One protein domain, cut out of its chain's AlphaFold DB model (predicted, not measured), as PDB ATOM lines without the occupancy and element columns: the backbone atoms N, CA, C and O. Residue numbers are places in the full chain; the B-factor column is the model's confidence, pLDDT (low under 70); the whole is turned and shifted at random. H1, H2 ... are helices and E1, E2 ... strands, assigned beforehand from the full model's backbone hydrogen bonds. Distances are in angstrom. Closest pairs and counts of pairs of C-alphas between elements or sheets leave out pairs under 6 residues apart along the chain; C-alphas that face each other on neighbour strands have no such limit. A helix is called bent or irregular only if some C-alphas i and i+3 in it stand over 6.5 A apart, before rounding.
ATOM      1  N   GLU A   3      31.812 113.412  67.129       94.38
ATOM      2  CA  GLU A   3      32.272 114.733  67.576       94.38
ATOM      3  C   GLU A   3      33.780 114.712  67.815       94.38
ATOM      4  O   GLU A   3      34.276 113.815  68.508       94.38
ATOM      5  N   GLY A   4      34.473 115.707  67.269       90.38
ATOM      6  CA  GLY A   4      35.867 116.030  67.549       90.38
ATOM      7  C   GLY A   4      36.021 117.442  68.112       90.38
ATOM      8  O   GLY A   4      35.044 118.147  68.366       90.38
ATOM      9  N   ASP A   5      37.269 117.863  68.296       90.94
ATOM     10  CA  ASP A   5      37.618 119.176  68.836       90.94
ATOM     11  C   ASP A   5      37.170 120.289  67.875       90.94
ATOM     12  O   ASP A   5      37.830 120.589  66.880       90.94
ATOM     13  N   GLY A   6      36.016 120.892  68.175       89.75
ATOM     14  CA  GLY A   6      35.446 122.000  67.406       89.75
ATOM     15  C   GLY A   6      34.863 121.605  66.048       89.75
ATOM     16  O   GLY A   6      34.666 122.479  65.205       89.75
ATOM     17  N   VAL A   7      34.597 120.316  65.813       93.06
ATOM     18  CA  VAL A   7      34.027 119.830  64.551       93.06
ATOM     19  C   VAL A   7      33.144 118.605  64.766       93.06
ATOM     20  O   VAL A   7      33.521 117.662  65.461       93.06
ATOM     21  N   SER A   8      31.990 118.594  64.111       93.81
ATOM     22  CA  SER A   8      31.091 117.442  64.059       93.81
ATOM     23  C   SER A   8      31.212 116.769  62.692       93.81
ATOM     24  O   SER A   8      31.174 117.434  61.655       93.81
ATOM     25  N   LEU A   9      31.357 115.444  62.681       94.00
ATOM     26  CA  LEU A   9      31.375 114.629  61.471       94.00
ATOM     27  C   LEU A   9      30.086 113.819  61.339       94.00
ATOM     28  O   LEU A   9      29.679 113.087  62.253       94.00
ATOM     29  N   THR A  10      29.481 113.863  60.161       92.56
ATOM     30  CA  THR A  10      28.294 113.075  59.819       92.56
ATOM     31  C   THR A  10      28.500 112.340  58.502       92.56
ATOM     32  O   THR A  10      29.256 112.767  57.633       92.56
ATOM     33  N   VAL A  11      27.860 111.176  58.394       89.62
ATOM     34  CA  VAL A  11      27.818 110.365  57.176       89.62
ATOM     35  C   VAL A  11      26.351 110.159  56.854       89.62
ATOM     36  O   VAL A  11      25.620 109.629  57.695       89.62
ATOM     37  N   ASP A  12      25.928 110.594  55.674       86.50
ATOM     38  CA  ASP A  12      24.544 110.515  55.207       86.50
ATOM     39  C   ASP A  12      24.451 109.881  53.807       86.50
ATOM     40  O   ASP A  12      25.275 109.053  53.431       86.50
ATOM     41  N   GLU A  13      23.380 110.129  53.056       82.38
ATOM     42  CA  GLU A  13      23.244 109.627  51.680       82.38
ATOM     43  C   GLU A  13      24.188 110.318  50.693       82.38
ATOM     44  O   GLU A  13      24.656 109.676  49.754       82.38
ATOM     45  N   GLU A  14      24.515 111.588  50.917       81.38
ATOM     46  CA  GLU A  14      25.351 112.379  50.019       81.38
ATOM     47  C   GLU A  14      26.839 112.109  50.255       81.38
ATOM     48  O   GLU A  14      27.630 112.139  49.310       81.38
ATOM     49  N   GLY A  15      27.237 111.819  51.496       85.38
ATOM     50  CA  GLY A  15      28.618 111.485  51.820       85.38
ATOM     51  C   GLY A  15      29.043 111.889  53.222       85.38
ATOM     52  O   GLY A  15      28.272 111.864  54.177       85.38
ATOM     53  N   LEU A  16      30.325 112.236  53.331       90.06
ATOM     54  CA  LEU A  16      30.944 112.717  54.559       90.06
ATOM     55  C   LEU A  16      30.813 114.243  54.650       90.06
ATOM     56  O   LEU A  16      31.285 114.966  53.764       90.06
ATOM     57  N   ARG A  17      30.221 114.722  55.744       91.19
ATOM     58  CA  ARG A  17      30.030 116.147  56.037       91.19
ATOM     59  C   ARG A  17      30.788 116.546  57.297       91.19
ATOM     60  O   ARG A  17      30.954 115.750  58.225       91.19
ATOM     61  N   PHE A  18      31.253 117.789  57.291       91.94
ATOM     62  CA  PHE A  18      32.000 118.406  58.378       91.94
ATOM     63  C   PHE A  18      31.295 119.697  58.777       91.94
ATOM     64  O   PHE A  18      31.092 120.570  57.934       91.94
ATOM     65  N   ALA A  19      30.934 119.830  60.048       91.88
ATOM     66  CA  ALA A  19      30.306 121.032  60.577       91.88
ATOM     67  C   ALA A  19      31.208 121.677  61.630       91.88
ATOM     68  O   ALA A  19      31.594 121.026  62.601       91.88
ATOM     69  N   TRP A  20      31.518 122.961  61.448       91.25
ATOM     70  CA  TRP A  20      32.265 123.764  62.414       91.25
ATOM     71  C   TRP A  20      31.338 124.807  63.040       91.25
ATOM     72  O   TRP A  20      30.717 125.593  62.309       91.25
ATOM     73  N   PRO A  21      31.244 124.873  64.381       87.88
ATOM     74  CA  PRO A  21      30.456 125.897  65.052       87.88
ATOM     75  C   PRO A  21      30.865 127.305  64.593       87.88
ATOM     76  O   PRO A  21      32.031 127.682  64.670       87.88
ATOM     77  N   GLY A  22      29.906 128.084  64.087       85.75
ATOM     78  CA  GLY A  22      30.118 129.474  63.664       85.75
ATOM     79  C   GLY A  22      30.752 129.681  62.281       85.75
ATOM     80  O   GLY A  22      30.706 130.799  61.778       85.75
ATOM     81  N   SER A  23      31.297 128.645  61.635       83.88
ATOM     82  CA  SER A  23      31.837 128.733  60.262       83.88
ATOM     83  C   SER A  23      30.956 128.047  59.214       83.88
ATOM     84  O   SER A  23      31.128 128.285  58.021       83.88
ATOM     85  N   GLY A  24      29.988 127.242  59.658       83.50
ATOM     86  CA  GLY A  24      29.034 126.555  58.797       83.50
ATOM     87  C   GLY A  24      29.416 125.103  58.525       83.50
ATOM     88  O   GLY A  24      30.237 124.500  59.221       83.50
ATOM     89  N   GLU A  25      28.768 124.535  57.516       83.81
ATOM     90  CA  GLU A  25      28.911 123.136  57.133       83.81
ATOM     91  C   GLU A  25      29.568 123.010  55.757       83.81
ATOM     92  O   GLU A  25      29.244 123.750  54.827       83.81
ATOM     93  N   GLY A  26      30.495 122.062  55.631       78.94
ATOM     94  CA  GLY A  26      31.204 121.749  54.401       78.94
ATOM     95  C   GLY A  26      30.977 120.305  53.961       78.94
ATOM     96  O   GLY A  26      31.170 119.360  54.730       78.94
ATOM     97  N   PHE A  27      30.629 120.134  52.686       75.12
ATOM     98  CA  PHE A  27      30.637 118.837  52.016       75.12
ATOM     99  C   PHE A  27      32.005 118.597  51.383       75.12
ATOM    100  O   PHE A  27      32.455 119.377  50.542       75.12
ATOM    101  N   ALA A  28      32.674 117.507  51.751       65.50
ATOM    102  CA  ALA A  28      34.038 117.276  51.283       65.50
ATOM    103  C   ALA A  28      34.124 116.693  49.860       65.50
ATOM    104  O   ALA A  28      35.225 116.464  49.359       65.50
ATOM    105  N   GLY A  29      32.997 116.455  49.182       78.19
ATOM    106  CA  GLY A  29      33.003 115.721  47.921       78.19
ATOM    107  C   GLY A  29      33.194 114.226  48.169       78.19
ATOM    108  O   GLY A  29      32.534 113.637  49.024       78.19
ATOM    109  N   ARG A  30      34.119 113.601  47.433       86.06
ATOM    110  CA  ARG A  30      34.453 112.178  47.605       86.06
ATOM    111  C   ARG A  30      35.612 112.017  48.586       86.06
ATOM    112  O   ARG A  30      36.707 112.512  48.324       86.06
ATOM    113  N   CYS A  31      35.419 111.257  49.661       89.19
ATOM    114  CA  CYS A  31      36.515 110.865  50.547       89.19
ATOM    115  C   CYS A  31      37.299 109.693  49.932       89.19
ATOM    116  O   CYS A  31      36.748 108.621  49.700       89.19
ATOM    117  N   ALA A  32      38.577 109.907  49.628       87.44
ATOM    118  CA  ALA A  32      39.444 108.918  48.992       87.44
ATOM    119  C   ALA A  32      40.241 108.083  50.003       87.44
ATOM    120  O   ALA A  32      40.612 106.953  49.694       87.44
ATOM    121  N   ALA A  33      40.553 108.642  51.176       90.69
ATOM    122  CA  ALA A  33      41.258 107.918  52.227       90.69
ATOM    123  C   ALA A  33      40.939 108.467  53.618       90.69
ATOM    124  O   ALA A  33      40.728 109.674  53.775       90.69
ATOM    125  N   ILE A  34      40.976 107.582  54.614       93.38
ATOM    126  CA  ILE A  34      40.904 107.933  56.033       93.38
ATOM    127  C   ILE A  34      42.088 107.292  56.753       93.38
ATOM    128  O   ILE A  34      42.280 106.079  56.692       93.38
ATOM    129  N   LEU A  35      42.853 108.121  57.456       93.56
ATOM    130  CA  LEU A  35      43.950 107.708  58.320       93.56
ATOM    131  C   LEU A  35      43.586 108.023  59.770       93.56
ATOM    132  O   LEU A  35      43.241 109.162  60.075       93.56
ATOM    133  N   VAL A  36      43.704 107.045  60.665       93.81
ATOM    134  CA  VAL A  36      43.514 107.231  62.108       93.81
ATOM    135  C   VAL A  36      44.781 106.826  62.844       93.81
ATOM    136  O   VAL A  36      45.290 105.719  62.649       93.81
ATOM    137  N   ARG A  37      45.297 107.726  63.683       91.94
ATOM    138  CA  ARG A  37      46.480 107.503  64.521       91.94
ATOM    139  C   ARG A  37      46.265 108.061  65.925       91.94
ATOM    140  O   ARG A  37      45.673 109.130  66.039       91.94
ATOM    141  N   PRO A  38      46.777 107.417  66.982       91.12
ATOM    142  CA  PRO A  38      46.882 108.066  68.277       91.12
ATOM    143  C   PRO A  38      47.990 109.128  68.235       91.12
ATOM    144  O   PRO A  38      49.043 108.923  67.625       91.12
ATOM    145  N   HIS A  39      47.768 110.263  68.886       85.81
ATOM    146  CA  HIS A  39      48.804 111.238  69.182       85.81
ATOM    147  C   HIS A  39      49.729 110.634  70.250       85.81
ATOM    148  O   HIS A  39      49.236 110.115  71.254       85.81
ATOM    149  N   PRO A  40      51.059 110.689  70.066       78.75
ATOM    150  CA  PRO A  40      51.999 110.009  70.957       78.75
ATOM    151  C   PRO A  40      51.972 110.543  72.397       78.75
ATOM    152  O   PRO A  40      52.167 109.775  73.329       78.75
ATOM    153  N   GLU A  41      51.725 111.844  72.575       83.81
ATOM    154  CA  GLU A  41      51.806 112.498  73.893       83.81
ATOM    155  C   GLU A  41      50.515 112.440  74.723       83.81
ATOM    156  O   GLU A  41      50.585 112.232  75.929       83.81
ATOM    157  N   ASP A  42      49.341 112.620  74.108       85.38
ATOM    158  CA  ASP A  42      48.066 112.757  74.833       85.38
ATOM    159  C   ASP A  42      47.070 111.617  74.548       85.38
ATOM    160  O   ASP A  42      45.982 111.574  75.120       85.38
ATOM    161  N   GLY A  43      47.432 110.682  73.663       86.94
ATOM    162  CA  GLY A  43      46.604 109.540  73.285       86.94
ATOM    163  C   GLY A  43      45.360 109.885  72.460       86.94
ATOM    164  O   GLY A  43      44.650 108.961  72.053       86.94
ATOM    165  N   ARG A  44      45.085 111.167  72.173       93.38
ATOM    166  CA  ARG A  44      43.949 111.581  71.338       93.38
ATOM    167  C   ARG A  44      44.082 111.009  69.937       93.38
ATOM    168  O   ARG A  44      45.170 110.790  69.421       93.38
ATOM    169  N   LEU A  45      42.958 110.785  69.284       94.56
ATOM    170  CA  LEU A  45      42.906 110.228  67.944       94.56
ATOM    171  C   LEU A  45      42.976 111.352  66.917       94.56
ATOM    172  O   LEU A  45      42.109 112.219  66.851       94.56
ATOM    173  N   HIS A  46      44.003 111.314  66.083       94.69
ATOM    174  CA  HIS A  46      44.096 112.102  64.869       94.69
ATOM    175  C   HIS A  46      43.451 111.345  63.725       94.69
ATOM    176  O   HIS A  46      43.963 110.316  63.288       94.69
ATOM    177  N   MET A  47      42.359 111.896  63.213       94.56
ATOM    178  CA  MET A  47      41.745 111.458  61.973       94.56
ATOM    179  C   MET A  47      42.131 112.421  60.856       94.56
ATOM    180  O   MET A  47      41.882 113.620  60.954       94.56
ATOM    181  N   VAL A  48      42.732 111.906  59.789       94.31
ATOM    182  CA  VAL A  48      43.040 112.671  58.581       94.31
ATOM    183  C   VAL A  48      42.220 112.112  57.433       94.31
ATOM    184  O   VAL A  48      42.329 110.938  57.081       94.31
ATOM    185  N   PHE A  49      41.412 112.976  56.837       92.81
ATOM    186  CA  PHE A  49      40.575 112.673  55.689       92.81
ATOM    187  C   PHE A  49      41.213 113.280  54.451       92.81
ATOM    188  O   PHE A  49      41.488 114.480  54.420       92.81
ATOM    189  N   ARG A  50      41.426 112.465  53.418       91.00
ATOM    190  CA  ARG A  50      41.811 112.947  52.091       91.00
ATOM    191  C   ARG A  50      40.583 112.966  51.205       91.00
ATOM    192  O   ARG A  50      40.095 111.909  50.807       91.00
ATOM    193  N   CYS A  51      40.117 114.158  50.869       88.69
ATOM    194  CA  CYS A  51      38.899 114.357  50.099       88.69
ATOM    195  C   CYS A  51      39.196 115.008  48.749       88.69
ATOM    196  O   CYS A  51      40.165 115.750  48.606       88.69
ATOM    197  N   VAL A  52      38.370 114.708  47.752       85.94
ATOM    198  CA  VAL A  52      38.380 115.344  46.432       85.94
ATOM    199  C   VAL A  52      37.138 116.230  46.357       85.94
ATOM    200  O   VAL A  52      36.029 115.680  46.298       85.94
ATOM    201  N   PRO A  53      37.290 117.567  46.374       81.94
ATOM    202  CA  PRO A  53      36.160 118.480  46.275       81.94
ATOM    203  C   PRO A  53      35.357 118.242  44.996       81.94
ATOM    204  O   PRO A  53      35.898 117.879  43.947       81.94
ATOM    205  N   ARG A  54      34.044 118.469  45.060       77.56
ATOM    206  CA  ARG A  54      33.178 118.335  43.885       77.56
ATOM    207  C   ARG A  54      33.595 119.355  42.819       77.56
ATOM    208  O   ARG A  54      33.695 120.540  43.109       77.56
ATOM    209  N   GLY A  55      33.826 118.888  41.592       74.94
ATOM    210  CA  GLY A  55      34.258 119.741  40.477       74.94
ATOM    211  C   GLY A  55      35.754 120.069  40.455       74.94
ATOM    212  O   GLY A  55      36.188 120.790  39.561       74.94
ATOM    213  N   ALA A  56      36.551 119.537  41.389       71.75
ATOM    214  CA  ALA A  56      38.003 119.643  41.318       71.75
ATOM    215  C   ALA A  56      38.580 118.704  40.234       71.75
ATOM    216  O   ALA A  56      38.011 117.636  39.980       71.75
ATOM    217  N   PRO A  57      39.730 119.055  39.620       68.56
ATOM    218  CA  PRO A  57      40.507 118.114  38.816       68.56
ATOM    219  C   PRO A  57      40.875 116.877  39.648       68.56
ATOM    220  O   PRO A  57      40.959 116.959  40.873       68.56
ATOM    221  N   ALA A  58      41.144 115.741  38.997       63.56
ATOM    222  CA  ALA A  58      41.387 114.455  39.667       63.56
ATOM    223  C   ALA A  58      42.523 114.468  40.717       63.56
ATOM    224  O   ALA A  58      42.538 113.612  41.598       63.56
ATOM    225  N   GLU A  59      43.430 115.443  40.644       64.88
ATOM    226  CA  GLU A  59      44.578 115.622  41.547       64.88
ATOM    227  C   GLU A  59      44.319 116.627  42.687       64.88
ATOM    228  O   GLU A  59      45.124 116.758  43.609       64.88
ATOM    229  N   GLY A  60      43.190 117.345  42.655       74.00
ATOM    230  CA  GLY A  60      42.816 118.302  43.688       74.00
ATOM    231  C   GLY A  60      42.376 117.589  44.963       74.00
ATOM    232  O   GLY A  60      41.266 117.060  45.034       74.00
ATOM    233  N   HIS A  61      43.232 117.598  45.984       82.88
ATOM    234  CA  HIS A  61      42.928 117.025  47.291       82.88
ATOM    235  C   HIS A  61      42.863 118.090  48.383       82.88
ATOM    236  O   HIS A  61      43.710 118.976  48.459       82.88
ATOM    237  N   VAL A  62      41.889 117.940  49.277       87.06
ATOM    238  CA  VAL A  62      41.824 118.662  50.548       87.06
ATOM    239  C   VAL A  62      42.065 117.663  51.668       87.06
ATOM    240  O   VAL A  62      41.444 116.596  51.711       87.06
ATOM    241  N   LEU A  63      42.989 118.008  52.561       89.81
ATOM    242  CA  LEU A  63      43.252 117.253  53.778       89.81
ATOM    243  C   LEU A  63      42.511 117.913  54.934       89.81
ATOM    244  O   LEU A  63      42.746 119.080  55.238       89.81
ATOM    245  N   ILE A  64      41.630 117.158  55.583       89.69
ATOM    246  CA  ILE A  64      40.909 117.613  56.770       89.69
ATOM    247  C   ILE A  64      41.427 116.802  57.948       89.69
ATOM    248  O   ILE A  64      41.336 115.576  57.946       89.69
ATOM    249  N   ARG A  65      41.988 117.483  58.948       92.56
ATOM    250  CA  ARG A  65      42.423 116.859  60.198       92.56
ATOM    251  C   ARG A  65      41.391 117.138  61.278       92.56
ATOM    252  O   ARG A  65      41.068 118.293  61.535       92.56
ATOM    253  N   VAL A  66      40.936 116.080  61.934       93.69
ATOM    254  CA  VAL A  66      40.071 116.142  63.108       93.69
ATOM    255  C   VAL A  66      40.760 115.450  64.273       93.69
ATOM    256  O   VAL A  66      41.346 114.379  64.112       93.69
ATOM    257  N   VAL A  67      40.706 116.078  65.442       94.75
ATOM    258  CA  VAL A  67      41.206 115.512  66.694       94.75
ATOM    259  C   VAL A  67      40.015 115.046  67.520       94.75
ATOM    260  O   VAL A  67      39.018 115.755  67.612       94.75
ATOM    261  N   ILE A  68      40.098 113.842  68.076       94.56
ATOM    262  CA  ILE A  68      39.021 113.211  68.841       94.56
ATOM    263  C   ILE A  68      39.596 112.649  70.135       94.56
ATOM    264  O   ILE A  68      40.695 112.098  70.142       94.56
ATOM    265  N   GLY A  69      38.846 112.753  71.228       93.31
ATOM    266  CA  GLY A  69      39.207 112.122  72.495       93.31
ATOM    267  C   GLY A  69      39.426 110.606  72.371       93.31
ATOM    268  O   GLY A  69      38.716 109.904  71.640       93.31
ATOM    269  N   ALA A  70      40.437 110.092  73.075       91.38
ATOM    270  CA  ALA A  70      40.823 108.678  73.045       91.38
ATOM    271  C   ALA A  70      39.690 107.743  73.505       91.38
ATOM    272  O   ALA A  70      39.552 106.625  73.008       91.38
ATOM    273  N   GLU A  71      38.828 108.223  74.405       91.19
ATOM    274  CA  GLU A  71      37.664 107.512  74.937       91.19
ATOM    275  C   GLU A  71      36.639 107.137  73.858       91.19
ATOM    276  O   GLU A  71      35.792 106.268  74.062       91.19
ATOM    277  N   ARG A  72      36.723 107.764  72.679       93.06
ATOM    278  CA  ARG A  72      35.824 107.524  71.545       93.06
ATOM    279  C   ARG A  72      36.376 106.528  70.532       93.06
ATOM    280  O   ARG A  72      35.736 106.339  69.501       93.06
ATOM    281  N   ALA A  73      37.501 105.859  70.803       91.00
ATOM    282  CA  ALA A  73      38.103 104.886  69.884       91.00
ATOM    283  C   ALA A  73      37.109 103.855  69.296       91.00
ATOM    284  O   ALA A  73      37.133 103.669  68.076       91.00
ATOM    285  N   PRO A  74      36.179 103.251  70.072       91.25
ATOM    286  CA  PRO A  74      35.169 102.351  69.507       91.25
ATOM    287  C   PRO A  74      34.261 103.044  68.480       91.25
ATOM    288  O   PRO A  74      34.054 102.530  67.383       91.25
ATOM    289  N   ARG A  75      33.801 104.267  68.780       93.31
ATOM    290  CA  ARG A  75      32.970 105.055  67.855       93.31
ATOM    291  C   ARG A  75      33.732 105.504  66.615       93.31
ATOM    292  O   ARG A  75      33.148 105.564  65.539       93.31
ATOM    293  N   VAL A  76      35.021 105.818  66.748       94.12
ATOM    294  CA  VAL A  76      35.884 106.134  65.601       94.12
ATOM    295  C   VAL A  76      35.977 104.933  64.666       94.12
ATOM    296  O   VAL A  76      35.805 105.094  63.460       94.12
ATOM    297  N   LYS A  77      36.175 103.727  65.211       91.69
ATOM    298  CA  LYS A  77      36.192 102.489  64.423       91.69
ATOM    299  C   LYS A  77      34.880 102.291  63.661       91.69
ATOM    300  O   LYS A  77      34.901 102.184  62.438       91.69
ATOM    301  N   GLU A  78      33.747 102.327  64.362       92.69
ATOM    302  CA  GLU A  78      32.413 102.177  63.761       92.69
ATOM    303  C   GLU A  78      32.154 103.212  62.655       92.69
ATOM    304  O   GLU A  78      31.614 102.886  61.597       92.69
ATOM    305  N   PHE A  79      32.563 104.461  62.884       93.94
ATOM    306  CA  PHE A  79      32.403 105.550  61.927       93.94
ATOM    307  C   PHE A  79      33.214 105.316  60.651       93.94
ATOM    308  O   PHE A  79      32.696 105.470  59.546       93.94
ATOM    309  N   VAL A  80      34.477 104.916  60.785       92.69
ATOM    310  CA  VAL A  80      35.349 104.646  59.639       92.69
ATOM    311  C   VAL A  80      34.851 103.448  58.831       92.69
ATOM    312  O   VAL A  80      34.819 103.505  57.601       92.69
ATOM    313  N   GLU A  81      34.400 102.389  59.501       90.75
ATOM    314  CA  GLU A  81      33.787 101.244  58.830       90.75
ATOM    315  C   GLU A  81      32.498 101.635  58.092       90.75
ATOM    316  O   GLU A  81      32.257 101.173  56.976       90.75
ATOM    317  N   LEU A  82      31.680 102.515  58.678       90.94
ATOM    318  CA  LEU A  82      30.497 103.058  58.013       90.94
ATOM    319  C   LEU A  82      30.877 103.843  56.748       90.94
ATOM    320  O   LEU A  82      30.257 103.628  55.706       90.94
ATOM    321  N   CYS A  83      31.909 104.689  56.808       90.38
ATOM    322  CA  CYS A  83      32.430 105.406  55.640       90.38
ATOM    323  C   CYS A  83      32.877 104.444  54.530       90.38
ATOM    324  O   CYS A  83      32.513 104.632  53.367       90.38
ATOM    325  N   ALA A  84      33.636 103.404  54.887       88.94
ATOM    326  CA  ALA A  84      34.124 102.404  53.940       88.94
ATOM    327  C   ALA A  84      32.968 101.657  53.261       88.94
ATOM    328  O   ALA A  84      32.928 101.574  52.034       88.94
ATOM    329  N   ARG A  85      31.993 101.176  54.046       88.31
ATOM    330  CA  ARG A  85      30.840 100.420  53.532       88.31
ATOM    331  C   ARG A  85      29.912 101.264  52.662       88.31
ATOM    332  O   ARG A  85      29.439 100.777  51.644       88.31
ATOM    333  N   ARG A  86      29.611 102.501  53.073       87.31
ATOM    334  CA  ARG A  86      28.559 103.318  52.443       87.31
ATOM    335  C   ARG A  86      29.056 104.138  51.254       87.31
ATOM    336  O   ARG A  86      28.312 104.317  50.299       87.31
ATOM    337  N   HIS A  87      30.301 104.613  51.297       82.31
ATOM    338  CA  HIS A  87      30.834 105.539  50.288       82.31
ATOM    339  C   HIS A  87      32.115 105.047  49.608       82.31
ATOM    340  O   HIS A  87      32.734 105.804  48.862       82.31
ATOM    341  N   GLY A  88      32.514 103.792  49.842       78.00
ATOM    342  CA  GLY A  88      33.618 103.163  49.120       78.00
ATOM    343  C   GLY A  88      34.962 103.852  49.342       78.00
ATOM    344  O   GLY A  88      35.744 103.985  48.401       78.00
ATOM    345  N   VAL A  89      35.232 104.325  50.565       81.88
ATOM    346  CA  VAL A  89      36.549 104.875  50.924       81.88
ATOM    347  C   VAL A  89      37.601 103.783  50.714       81.88
ATOM    348  O   VAL A  89      37.699 102.845  51.500       81.88
ATOM    349  N   GLY A  90      38.365 103.899  49.626       68.62
ATOM    350  CA  GLY A  90      39.215 102.816  49.120       68.62
ATOM    351  C   GLY A  90      40.494 102.567  49.918       68.62
ATOM    352  O   GLY A  90      41.120 101.527  49.746       68.62
ATOM    353  N   ALA A  91      40.887 103.501  50.785       79.94
ATOM    354  CA  ALA A  91      42.045 103.353  51.658       79.94
ATOM    355  C   ALA A  91      41.685 103.775  53.083       79.94
ATOM    356  O   ALA A  91      41.513 104.961  53.377       79.94
ATOM    357  N   VAL A  92      41.571 102.787  53.962       85.25
ATOM    358  CA  VAL A  92      41.328 102.979  55.386       85.25
ATOM    359  C   VAL A  92      42.501 102.392  56.148       85.25
ATOM    360  O   VAL A  92      42.786 101.204  56.028       85.25
ATOM    361  N   ASP A  93      43.160 103.228  56.937       86.81
ATOM    362  CA  ASP A  93      44.282 102.823  57.771       86.81
ATOM    363  C   ASP A  93      44.049 103.321  59.198       86.81
ATOM    364  O   ASP A  93      44.065 104.523  59.474       86.81
ATOM    365  N   VAL A  94      43.785 102.385  60.107       83.25
ATOM    366  CA  VAL A  94      43.349 102.671  61.474       83.25
ATOM    367  C   VAL A  94      44.315 102.039  62.462       83.25
ATOM    368  O   VAL A  94      44.398 100.820  62.574       83.25
ATOM    369  N   LEU A  95      44.985 102.888  63.236       83.62
ATOM    370  CA  LEU A  95      45.728 102.498  64.425       83.62
ATOM    371  C   LEU A  95      45.038 103.140  65.629       83.62
ATOM    372  O   LEU A  95      44.943 104.365  65.704       83.62
ATOM    373  N   LEU A  96      44.534 102.322  66.550       80.69
ATOM    374  CA  LEU A  96      43.889 102.778  67.784       80.69
ATOM    375  C   LEU A  96      44.768 102.438  69.000       80.69
ATOM    376  O   LEU A  96      45.501 101.446  68.962       80.69
ATOM    377  N   PRO A  97      44.696 103.226  70.091       67.75
ATOM    378  CA  PRO A  97      45.335 102.887  71.354       67.75
ATOM    379  C   PRO A  97      44.912 101.488  71.806       67.75
ATOM    380  O   PRO A  97      43.733 101.144  71.754       67.75
ATOM    381  N   GLY A  98      45.873 100.677  72.246       60.69
ATOM    382  CA  GLY A  98      45.595  99.319  72.717       60.69
ATOM    383  C   GLY A  98      45.548  98.246  71.627       60.69
ATOM    384  O   GLY A  98      45.472  97.073  71.977       60.69
ATOM    385  N   ALA A  99      45.709  98.594  70.344       51.97
ATOM    386  CA  ALA A  99      46.119  97.633  69.318       51.97
ATOM    387  C   ALA A  99      47.596  97.252  69.536       51.97
ATOM    388  O   ALA A  99      48.475  97.580  68.741       51.97
ATOM    389  N   ARG A 100      47.902  96.623  70.675       49.53
ATOM    390  CA  ARG A 100      49.131  95.848  70.803       49.53
ATOM    391  C   ARG A 100      48.914  94.599  69.963       49.53
ATOM    392  O   ARG A 100      47.879  93.949  70.101       49.53
TER     393      ARG A 100
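What this domain is: This is residues 3 to 100 of the 133 residues of an uncharacterized protein of Streptomyces sp. PT12 (UniProt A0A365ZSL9). A twisted sheet of four strands, E6, E5, E4 and E7, forms a wall with the single helix H1 packed lengthwise over one face, and a small sheet of three strands, E1 to E3, sits beside the helix on that same side. E1 is the strand of the small sheet next to the helix, and E3 lies farthest out. The printed part has 98 residues with seven named strands and one named helix, in the order E1 E2 E3 E4 E5 E6 H1 E7; the class is mixed, helices and strands. The large sheet runs E6, E5, E4, E7 and is mixed; the small one runs E1, E2, E3 and is antiparallel. The whole is compact, with a radius of gyration of the C-alphas of 13.2 A and spans of 40 by 32 by 23 A.

Where its parts are: In the large sheet, E4 is residues 30 to 38, 24.5 A long, E5 is residues 45 to 52, 22.6 A, E6 is residues 62 to 68, 19.3 A, and E7 is residues 91 to 94, 9.9 A. H1 is residues 70 to 87, 25.1 A, from C-alpha 70 at (40.823, 108.678, 73.045) to C-alpha 87 at (30.834, 105.539, 50.288). It has a kink of 27 degrees near residue 77 and is irregular, with C-alphas 71 and 74 7.9 A apart. In the small sheet, E1 is residues 7 to 11, 13.5 A, beginning at C-alpha 7 at (34.027, 119.830, 64.551); E2 is residues 16 to 20, 13.6 A, and E3 is residues 24 to 27, 10.4 A.

How they stand to each other: E4, E5 and E6 form a meander, each strand the antiparallel neighbour of the one before, with N 35 and O 48 at 2.9 A and N 64 and O 49 at 2.9 A. E7 is parallel to E4, with N 36 and O 93 at 2.8 A. E6, H1 and E7 form a split strand-helix-strand unit, two strands running the same way with E5 and E4 between them, and its crossover is right-handed. H1 is on one face of this sheet, making two layers, at a height over the sheet of 9.2 A; it lies over E5 and E4 and runs along the strands, at 21 degrees to E4 on the local plane. The closest C-alphas of H1 and E4 are those of Val 80 and Ile 34, 7.4 A apart. In H1, 12 of 14 O i to N i+4 pairs are within hydrogen-bond range. E1, E2 and E3 form a second meander, with N 10 and O 17 at 3.1 A and N 18 and O 26 at 3.0 A. H1 is on this sheet too, and the closest C-alphas of E1 and H1, those of Val 11 and Cys 83, are 6.9 A apart. E3 and E5 are apart.

The domain as a whole: The two C-alphas farthest apart, those of Gly 55 and Arg 100, are 41.4 A apart. The printed part has no cut, and no link is long. The mean pLDDT of the printed part is 85.7; residue 28, residues 57 to 59, residue 90 and residues 97 to 100 are under 70.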